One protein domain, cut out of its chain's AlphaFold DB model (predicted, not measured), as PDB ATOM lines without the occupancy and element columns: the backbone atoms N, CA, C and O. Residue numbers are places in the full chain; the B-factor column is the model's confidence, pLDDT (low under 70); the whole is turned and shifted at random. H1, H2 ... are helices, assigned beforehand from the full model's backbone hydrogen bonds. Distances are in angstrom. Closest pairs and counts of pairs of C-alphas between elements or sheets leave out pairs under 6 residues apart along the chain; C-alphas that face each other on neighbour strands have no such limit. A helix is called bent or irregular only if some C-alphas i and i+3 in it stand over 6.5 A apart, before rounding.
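What this domain is: This is residues 157 to 227 of the 493 residues of an uncharacterized protein of Nippostrongylus brasiliensis (UniProt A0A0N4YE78). This is a lopsided helical hairpin: one long helix, H1, makes almost the whole length, and a second, much shorter helix, H2, folds back beside its later part. The first half of H1, residues 157 to 179, sticks out alone as a long arm, and at the turn between the helices residues 199 to 204 stick out as a small loop. The printed part has 71 residues with two named helices, H1 then H2, and no named strand; the class is all helix. The whole is extended, with a radius of gyration of the C-alphas of 20.6 A, and spans 69 by 21 by 12 A, only just a rod.

How they stand to each other: H1, residues 157 to 198, and H2, residues 207 to 225, form a helical hairpin. They run opposite ways at a shallow tilt of 21 degrees. They touch, with 6 pairs of C-alphas within 8 A, and their closest C-alphas are those of Ile 187 and Leu 221, 6.6 A apart. H1 touches H2 with residues 183 to 190 alone, and H2 touches H1 with residues 217 to 225 alone. In H2 every O i to N i+4 pair is within hydrogen-bond range; in H1 36 of 38 are.

Where its parts are: H1 begins at C-alpha 157, at (-20.885, 13.583, -23.474), and ends at C-alpha 198, at (16.088, -29.174, -45.910), 60.8 A away. It is neither bent nor irregular, but only just: C-alphas 165 and 168 are 6.2 A apart. H2 measures 26.3 A from C-alpha 207 to C-alpha 225, the latter at (-3.475, -21.716, -36.974).

The domain as a whole: The C-alphas of Gln 157 and Arg 202 are the two farthest apart, at 69.7 A. The printed part has no cut, and the link from H1 to H2, 8 residues, is short. Without the stretches that stand free, 42 residues span 34 by 20 by 6 A. The mean pLDDT of the printed part is 72.9; 34 residues are under 70, among them residues 197 to 227.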
ATOM      1  N   GLN A 157     -20.252  14.893 -23.436       73.31
ATOM      2  CA  GLN A 157     -20.885  13.583 -23.474       73.31
ATOM      3  C   GLN A 157     -20.560  12.794 -24.762       73.31
ATOM      4  O   GLN A 157     -20.140  11.639 -24.689       73.31
ATOM      5  N   HIS A 158     -20.647  13.417 -25.942       81.00
ATOM      6  CA  HIS A 158     -20.308  12.771 -27.219       81.00
ATOM      7  C   HIS A 158     -18.811  12.456 -27.338       81.00
ATOM      8  O   HIS A 158     -18.440  11.412 -27.870       81.00
ATOM      9  N   ILE A 159     -17.946  13.329 -26.807       82.50
ATOM     10  CA  ILE A 159     -16.490  13.115 -26.794       82.50
ATOM     11  C   ILE A 159     -16.134  11.937 -25.874       82.50
ATOM     12  O   ILE A 159     -15.304  11.104 -26.233       82.50
ATOM     13  N   CYS A 160     -16.795  11.823 -24.717       81.69
ATOM     14  CA  CYS A 160     -16.620  10.696 -23.803       81.69
ATOM     15  C   CYS A 160     -17.071   9.366 -24.438       81.69
ATOM     16  O   CYS A 160     -16.333   8.383 -24.386       81.69
ATOM     17  N   LEU A 161     -18.222   9.352 -25.123       83.19
ATOM     18  CA  LEU A 161     -18.700   8.187 -25.877       83.19
ATOM     19  C   LEU A 161     -17.724   7.774 -26.992       83.19
ATOM     20  O   LEU A 161     -17.401   6.593 -27.108       83.19
ATOM     21  N   LEU A 162     -17.198   8.731 -27.768       86.31
ATOM     22  CA  LEU A 162     -16.209   8.474 -28.826       86.31
ATOM     23  C   LEU A 162     -14.857   7.977 -28.278       86.31
ATOM     24  O   LEU A 162     -14.147   7.233 -28.956       86.31
ATOM     25  N   LEU A 163     -14.503   8.351 -27.046       86.81
ATOM     26  CA  LEU A 163     -13.330   7.820 -26.354       86.81
ATOM     27  C   LEU A 163     -13.579   6.390 -25.844       86.81
ATOM     28  O   LEU A 163     -12.683   5.560 -25.961       86.81
ATOM     29  N   MET A 164     -14.787   6.081 -25.355       86.25
ATOM     30  CA  MET A 164     -15.197   4.733 -24.928       86.25
ATOM     31  C   MET A 164     -15.164   3.732 -26.101       86.25
ATOM     32  O   MET A 164     -14.389   2.781 -26.053       86.25
ATOM     33  N   VAL A 165     -15.913   4.017 -27.180       89.69
ATOM     34  CA  VAL A 165     -15.339   4.117 -28.538       89.69
ATOM     35  C   VAL A 165     -13.984   3.426 -28.788       89.69
ATOM     36  O   VAL A 165     -13.827   2.212 -28.963       89.69
ATOM     37  N   LEU A 166     -12.971   4.289 -28.830       92.12
ATOM     38  CA  LEU A 166     -11.580   3.959 -29.083       92.12
ATOM     39  C   LEU A 166     -10.988   2.976 -28.057       92.12
ATOM     40  O   LEU A 166     -10.233   2.088 -28.454       92.12
ATOM     41  N   THR A 167     -11.303   3.091 -26.760       92.25
ATOM     42  CA  THR A 167     -10.650   2.261 -25.731       92.25
ATOM     43  C   THR A 167     -11.045   0.791 -25.814       92.25
ATOM     44  O   THR A 167     -10.147  -0.052 -25.767       92.25
ATOM     45  N   TYR A 168     -12.321   0.439 -26.023       91.44
ATOM     46  CA  TYR A 168     -12.678  -0.979 -26.199       91.44
ATOM     47  C   TYR A 168     -12.152  -1.552 -27.521       91.44
ATOM     48  O   TYR A 168     -11.781  -2.724 -27.584       91.44
ATOM     49  N   THR A 169     -12.038  -0.718 -28.559       92.69
ATOM     50  CA  THR A 169     -11.461  -1.120 -29.850       92.69
ATOM     51  C   THR A 169      -9.964  -1.428 -29.710       92.69
ATOM     52  O   THR A 169      -9.484  -2.436 -30.228       92.69
ATOM     53  N   LEU A 170      -9.227  -0.618 -28.941       93.06
ATOM     54  CA  LEU A 170      -7.820  -0.870 -28.608       93.06
ATOM     55  C   LEU A 170      -7.635  -2.114 -27.722       93.06
ATOM     56  O   LEU A 170      -6.683  -2.863 -27.939       93.06
ATOM     57  N   LEU A 171      -8.542  -2.376 -26.773       92.06
ATOM     58  CA  LEU A 171      -8.520  -3.602 -25.961       92.06
ATOM     59  C   LEU A 171      -8.729  -4.861 -26.820       92.06
ATOM     60  O   LEU A 171      -7.950  -5.808 -26.709       92.06
ATOM     61  N   GLY A 172      -9.714  -4.850 -27.726       89.50
ATOM     62  CA  GLY A 172      -9.946  -5.947 -28.672       89.50
ATOM     63  C   GLY A 172      -8.748  -6.184 -29.597       89.50
ATOM     64  O   GLY A 172      -8.274  -7.314 -29.731       89.50
ATOM     65  N   ALA A 173      -8.180  -5.112 -30.162       89.94
ATOM     66  CA  ALA A 173      -6.964  -5.193 -30.969       89.94
ATOM     67  C   ALA A 173      -5.768  -5.751 -30.172       89.94
ATOM     68  O   ALA A 173      -5.002  -6.554 -30.703       89.94
ATOM     69  N   GLY A 174      -5.624  -5.376 -28.896       89.44
ATOM     70  CA  GLY A 174      -4.610  -5.919 -27.990       89.44
ATOM     71  C   GLY A 174      -4.762  -7.425 -27.762       89.44
ATOM     72  O   GLY A 174      -3.792  -8.166 -27.910       89.44
ATOM     73  N   MET A 175      -5.981  -7.896 -27.482       87.62
ATOM     74  CA  MET A 175      -6.276  -9.321 -27.285       87.62
ATOM     75  C   MET A 175      -5.935 -10.159 -28.529       87.62
ATOM     76  O   MET A 175      -5.233 -11.168 -28.422       87.62
ATOM     77  N   VAL A 176      -6.354  -9.710 -29.719       84.25
ATOM     78  CA  VAL A 176      -6.038 -10.384 -30.992       84.25
ATOM     79  C   VAL A 176      -4.530 -10.372 -31.267       84.25
ATOM     80  O   VAL A 176      -3.968 -11.398 -31.651       84.25
ATOM     81  N   ARG A 177      -3.840  -9.250 -31.010       85.19
ATOM     82  CA  ARG A 177      -2.374  -9.148 -31.148       85.19
ATOM     83  C   ARG A 177      -1.632 -10.123 -30.235       85.19
ATOM     84  O   ARG A 177      -0.659 -10.714 -30.689       85.19
ATOM     85  N   ILE A 178      -2.084 -10.327 -28.996       84.94
ATOM     86  CA  ILE A 178      -1.470 -11.284 -28.060       84.94
ATOM     87  C   ILE A 178      -1.654 -12.725 -28.560       84.94
ATOM     88  O   ILE A 178      -0.675 -13.468 -28.639       84.94
ATOM     89  N   ARG A 179      -2.873 -13.118 -28.965       77.06
ATOM     90  CA  ARG A 179      -3.133 -14.470 -29.500       77.06
ATOM     91  C   ARG A 179      -2.357 -14.738 -30.794       77.06
ATOM     92  O   ARG A 179      -1.843 -15.847 -30.950       77.06
ATOM     93  N   LYS A 180      -2.231 -13.737 -31.677       78.69
ATOM     94  CA  LYS A 180      -1.411 -13.840 -32.891       78.69
ATOM     95  C   LYS A 180       0.088 -13.909 -32.575       78.69
ATOM     96  O   LYS A 180       0.746 -14.806 -33.076       78.69
ATOM     97  N   ALA A 181       0.622 -13.076 -31.683       79.12
ATOM     98  CA  ALA A 181       2.047 -13.112 -31.325       79.12
ATOM     99  C   ALA A 181       2.488 -14.423 -30.634       79.12
ATOM    100  O   ALA A 181       3.678 -14.738 -30.614       79.12
ATOM    101  N   ALA A 182       1.553 -15.192 -30.065       76.38
ATOM    102  CA  ALA A 182       1.806 -16.559 -29.606       76.38
ATOM    103  C   ALA A 182       1.847 -17.579 -30.763       76.38
ATOM    104  O   ALA A 182       2.641 -18.512 -30.713       76.38
ATOM    105  N   LEU A 183       1.025 -17.385 -31.799       70.94
ATOM    106  CA  LEU A 183       0.938 -18.238 -32.989       70.94
ATOM    107  C   LEU A 183       2.090 -17.991 -33.979       70.94
ATOM    108  O   LEU A 183       2.706 -18.940 -34.449       70.94
ATOM    109  N   ASP A 184       2.442 -16.728 -34.231       74.56
ATOM    110  CA  ASP A 184       3.567 -16.355 -35.099       74.56
ATOM    111  C   ASP A 184       4.873 -17.025 -34.628       74.56
ATOM    112  O   ASP A 184       5.697 -17.433 -35.441       74.56
ATOM    113  N   LYS A 185       5.043 -17.215 -33.309       78.44
ATOM    114  CA  LYS A 185       6.185 -17.934 -32.724       78.44
ATOM    115  C   LYS A 185       6.205 -19.427 -33.047       78.44
ATOM    116  O   LYS A 185       7.287 -19.955 -33.280       78.44
ATOM    117  N   THR A 186       5.061 -20.114 -33.042       70.00
ATOM    118  CA  THR A 186       5.034 -21.553 -33.353       70.00
ATOM    119  C   THR A 186       5.185 -21.797 -34.853       70.00
ATOM    120  O   THR A 186       5.897 -22.717 -35.242       70.00
ATOM    121  N   ILE A 187       4.634 -20.910 -35.691       70.25
ATOM    122  CA  ILE A 187       4.862 -20.910 -37.145       70.25
ATOM    123  C   ILE A 187       6.351 -20.691 -37.462       70.25
ATOM    124  O   ILE A 187       6.917 -21.437 -38.258       70.25
ATOM    125  N   LEU A 188       7.007 -19.715 -36.821       76.50
ATOM    126  CA  LEU A 188       8.441 -19.466 -37.015       76.50
ATOM    127  C   LEU A 188       9.311 -20.651 -36.568       76.50
ATOM    128  O   LEU A 188      10.247 -20.992 -37.281       76.50
ATOM    129  N   ALA A 189       8.980 -21.312 -35.453       77.81
ATOM    130  CA  ALA A 189       9.708 -22.500 -34.998       77.81
ATOM    131  C   ALA A 189       9.607 -23.672 -35.997       77.81
ATOM    132  O   ALA A 189      10.618 -24.296 -36.311       77.81
ATOM    133  N   ILE A 190       8.415 -23.925 -36.559       70.81
ATOM    134  CA  ILE A 190       8.219 -24.944 -37.609       70.81
ATOM    135  C   ILE A 190       8.994 -24.569 -38.883       70.81
ATOM    136  O   ILE A 190       9.632 -25.425 -39.493       70.81
ATOM    137  N   ALA A 191       8.986 -23.292 -39.279       68.00
ATOM    138  CA  ALA A 191       9.739 -22.820 -40.441       68.00
ATOM    139  C   ALA A 191      11.265 -22.935 -40.246       68.00
ATOM    140  O   ALA A 191      11.983 -23.243 -41.198       68.00
ATOM    141  N   GLU A 192      11.767 -22.724 -39.026       75.62
ATOM    142  CA  GLU A 192      13.179 -22.901 -38.667       75.62
ATOM    143  C   GLU A 192      13.585 -24.386 -38.712       75.62
ATOM    144  O   GLU A 192      14.544 -24.731 -39.402       75.62
ATOM    145  N   GLU A 193      12.807 -25.281 -38.091       74.62
ATOM    146  CA  GLU A 193      13.012 -26.741 -38.138       74.62
ATOM    147  C   GLU A 193      12.999 -27.287 -39.578       74.62
ATOM    148  O   GLU A 193      13.874 -28.065 -39.975       74.62
ATOM    149  N   MET A 194      12.046 -26.826 -40.392       64.31
ATOM    150  CA  MET A 194      11.944 -27.151 -41.816       64.31
ATOM    151  C   MET A 194      13.160 -26.646 -42.609       64.31
ATOM    152  O   MET A 194      13.713 -27.385 -43.424       64.31
ATOM    153  N   THR A 195      13.618 -25.417 -42.348       67.81
ATOM    154  CA  THR A 195      14.786 -24.829 -43.028       67.81
ATOM    155  C   THR A 195      16.072 -25.577 -42.679       67.81
ATOM    156  O   THR A 195      16.864 -25.876 -43.573       67.81
ATOM    157  N   VAL A 196      16.271 -25.932 -41.404       70.75
ATOM    158  CA  VAL A 196      17.419 -26.740 -40.961       70.75
ATOM    159  C   VAL A 196      17.388 -28.122 -41.615       70.75
ATOM    160  O   VAL A 196      18.401 -28.559 -42.148       70.75
ATOM    161  N   THR A 197      16.228 -28.783 -41.643       67.00
ATOM    162  CA  THR A 197      16.089 -30.154 -42.167       67.00
ATOM    163  C   THR A 197      16.308 -30.249 -43.682       67.00
ATOM    164  O   THR A 197      16.840 -31.252 -44.154       67.00
ATOM    165  N   ILE A 198      15.927 -29.219 -44.445       65.12
ATOM    166  CA  ILE A 198      16.088 -29.174 -45.910       65.12
ATOM    167  C   ILE A 198      17.512 -28.762 -46.322       65.12
ATOM    168  O   ILE A 198      18.007 -29.220 -47.349       65.12
ATOM    169  N   ASN A 199      18.179 -27.904 -45.546       64.38
ATOM    170  CA  ASN A 199      19.463 -27.304 -45.927       64.38
ATOM    171  C   ASN A 199      20.694 -28.044 -45.353       64.38
ATOM    172  O   ASN A 199      21.811 -27.538 -45.448       64.38
ATOM    173  N   ASP A 200      20.504 -29.216 -44.733       69.56
ATOM    174  CA  ASP A 200      21.558 -30.001 -44.073       69.56
ATOM    175  C   ASP A 200      22.366 -30.842 -45.095       69.56
ATOM    176  O   ASP A 200      21.872 -31.867 -45.580       69.56
ATOM    177  N   PRO A 201      23.627 -30.484 -45.442       62.62
ATOM    178  CA  PRO A 201      24.329 -31.049 -46.608       62.62
ATOM    179  C   PRO A 201      24.715 -32.532 -46.490       62.62
ATOM    180  O   PRO A 201      25.353 -33.084 -47.385       62.62
ATOM    181  N   ARG A 202      24.390 -33.170 -45.362       60.22
ATOM    182  CA  ARG A 202      24.678 -34.579 -45.057       60.22
ATOM    183  C   ARG A 202      23.464 -35.492 -45.238       60.22
ATOM    184  O   ARG A 202      23.595 -36.699 -45.049       60.22
ATOM    185  N   ARG A 203      22.292 -34.939 -45.570       62.44
ATOM    186  CA  ARG A 203      21.015 -35.657 -45.558       62.44
ATOM    187  C   ARG A 203      20.282 -35.489 -46.887       62.44
ATOM    188  O   ARG A 203      19.480 -34.581 -47.062       62.44
ATOM    189  N   THR A 204      20.532 -36.396 -47.830       57.72
ATOM    190  CA  THR A 204      19.758 -36.480 -49.079       57.72
ATOM    191  C   THR A 204      18.349 -36.993 -48.778       57.72
ATOM    192  O   THR A 204      18.107 -38.201 -48.783       57.72
ATOM    193  N   VAL A 205      17.431 -36.081 -48.456       61.12
ATOM    194  CA  VAL A 205      16.007 -36.397 -48.297       61.12
ATOM    195  C   VAL A 205      15.432 -36.717 -49.677       61.12
ATOM    196  O   VAL A 205      15.550 -35.916 -50.602       61.12
ATOM    197  N   ASP A 206      14.836 -37.900 -49.823       68.56
ATOM    198  CA  ASP A 206      14.141 -38.289 -51.050       68.56
ATOM    199  C   ASP A 206      12.939 -37.364 -51.323       68.56
ATOM    200  O   ASP A 206      12.287 -36.887 -50.392       68.56
ATOM    201  N   VAL A 207      12.623 -37.131 -52.599       66.44
ATOM    202  CA  VAL A 207      11.590 -36.172 -53.018       66.44
ATOM    203  C   VAL A 207      10.220 -36.547 -52.452       66.44
ATOM    204  O   VAL A 207       9.526 -35.666 -51.950       66.44
ATOM    205  N   ASN A 208       9.854 -37.833 -52.440       67.56
ATOM    206  CA  ASN A 208       8.572 -38.263 -51.872       67.56
ATOM    207  C   ASN A 208       8.555 -38.058 -50.352       67.56
ATOM    208  O   ASN A 208       7.579 -37.552 -49.806       67.56
ATOM    209  N   THR A 209       9.666 -38.359 -49.673       68.38
ATOM    210  CA  THR A 209       9.808 -38.117 -48.224       68.38
ATOM    211  C   THR A 209       9.710 -36.623 -47.888       68.38
ATOM    212  O   THR A 209       9.087 -36.250 -46.895       68.38
ATOM    213  N   MET A 210      10.280 -35.752 -48.729       64.50
ATOM    214  CA  MET A 210      10.169 -34.299 -48.587       64.50
ATOM    215  C   MET A 210       8.738 -33.804 -48.840       64.50
ATOM    216  O   MET A 210       8.293 -32.909 -48.127       64.50
ATOM    217  N   VAL A 211       8.002 -34.393 -49.791       64.56
ATOM    218  CA  VAL A 211       6.577 -34.094 -50.027       64.56
ATOM    219  C   VAL A 211       5.731 -34.483 -48.813       64.56
ATOM    220  O   VAL A 211       5.036 -33.623 -48.282       64.56
ATOM    221  N   THR A 212       5.860 -35.702 -48.280       66.56
ATOM    222  CA  THR A 212       5.104 -36.121 -47.081       66.56
ATOM    223  C   THR A 212       5.485 -35.306 -45.835       66.56
ATOM    224  O   THR A 212       4.648 -35.037 -44.966       66.56
ATOM    225  N   PHE A 213       6.739 -34.846 -45.735       69.81
ATOM    226  CA  PHE A 213       7.136 -33.897 -44.693       69.81
ATOM    227  C   PHE A 213       6.503 -32.510 -44.907       69.81
ATOM    228  O   PHE A 213       5.993 -31.933 -43.951       69.81
ATOM    229  N   LEU A 214       6.451 -32.001 -46.144       67.19
ATOM    230  CA  LEU A 214       5.731 -30.767 -46.484       67.19
ATOM    231  C   LEU A 214       4.249 -30.860 -46.108       67.19
ATOM    232  O   LEU A 214       3.731 -29.956 -45.461       67.19
ATOM    233  N   GLU A 215       3.581 -31.950 -46.485       61.97
ATOM    234  CA  GLU A 215       2.166 -32.208 -46.201       61.97
ATOM    235  C   GLU A 215       1.909 -32.262 -44.692       61.97
ATOM    236  O   GLU A 215       1.022 -31.574 -44.188       61.97
ATOM    237  N   SER A 216       2.717 -33.012 -43.936       65.94
ATOM    238  CA  SER A 216       2.570 -33.099 -42.478       65.94
ATOM    239  C   SER A 216       2.895 -31.783 -41.760       65.94
ATOM    240  O   SER A 216       2.183 -31.426 -40.816       65.94
ATOM    241  N   ALA A 217       3.887 -31.015 -42.221       64.81
ATOM    242  CA  ALA A 217       4.192 -29.682 -41.702       64.81
ATOM    243  C   ALA A 217       3.077 -28.672 -42.028       64.81
ATOM    244  O   ALA A 217       2.653 -27.927 -41.146       64.81
ATOM    245  N   TYR A 218       2.537 -28.696 -43.250       61.97
ATOM    246  CA  TYR A 218       1.417 -27.863 -43.695       61.97
ATOM    247  C   TYR A 218       0.136 -28.177 -42.911       61.97
ATOM    248  O   TYR A 218      -0.467 -27.279 -42.328       61.97
ATOM    249  N   VAL A 219      -0.225 -29.456 -42.771       60.72
ATOM    250  CA  VAL A 219      -1.350 -29.910 -41.935       60.72
ATOM    251  C   VAL A 219      -1.140 -29.553 -40.458       60.72
ATOM    252  O   VAL A 219      -2.101 -29.215 -39.766       60.72
ATOM    253  N   THR A 220       0.095 -29.581 -39.951       64.38
ATOM    254  CA  THR A 220       0.408 -29.166 -38.570       64.38
ATOM    255  C   THR A 220       0.283 -27.652 -38.388       64.38
ATOM    256  O   THR A 220      -0.289 -27.208 -37.390       64.38
ATOM    257  N   LEU A 221       0.732 -26.859 -39.366       62.53
ATOM    258  CA  LEU A 221       0.569 -25.406 -39.400       62.53
ATOM    259  C   LEU A 221      -0.921 -25.038 -39.430       62.53
ATOM    260  O   LEU A 221      -1.374 -24.314 -38.548       62.53
ATOM    261  N   LEU A 222      -1.707 -25.617 -40.345       56.34
ATOM    262  CA  LEU A 222      -3.161 -25.408 -40.435       56.34
ATOM    263  C   LEU A 222      -3.896 -25.796 -39.137       56.34
ATOM    264  O   LEU A 222      -4.819 -25.097 -38.708       56.34
ATOM    265  N   LYS A 223      -3.471 -26.880 -38.469       58.22
ATOM    266  CA  LYS A 223      -4.000 -27.291 -37.154       58.22
ATOM    267  C   LYS A 223      -3.643 -26.301 -36.038       58.22
ATOM    268  O   LYS A 223      -4.497 -26.026 -35.198       58.22
ATOM    269  N   GLN A 224      -2.429 -25.743 -36.021       55.59
ATOM    270  CA  GLN A 224      -2.025 -24.719 -35.042       55.59
ATOM    271  C   GLN A 224      -2.669 -23.349 -35.297       55.59
ATOM    272  O   GLN A 224      -3.022 -22.647 -34.344       55.59
ATOM    273  N   GLU A 225      -2.833 -22.968 -36.566       53.03
ATOM    274  CA  GLU A 225      -3.475 -21.716 -36.974       53.03
ATOM    275  C   GLU A 225      -4.945 -21.679 -36.535       53.03
ATOM    276  O   GLU A 225      -5.481 -20.612 -36.237       53.03
ATOM    277  N   SER A 226      -5.586 -22.849 -36.401       50.03
ATOM    278  CA  SER A 226      -6.991 -23.035 -36.001       50.03
ATOM    279  C   SER A 226      -8.025 -22.370 -36.929       50.03
ATOM    280  O   SER A 226      -9.217 -22.417 -36.647       50.03
ATOM    281  N   ALA A 227      -7.585 -21.811 -38.062       48.16
ATOM    282  CA  ALA A 227      -8.408 -21.068 -39.018       48.16
ATOM    283  C   ALA A 227      -9.214 -21.950 -39.994       48.16
ATOM    284  O   ALA A 227     -10.107 -21.444 -40.678       48.16
TER     285      ALA A 227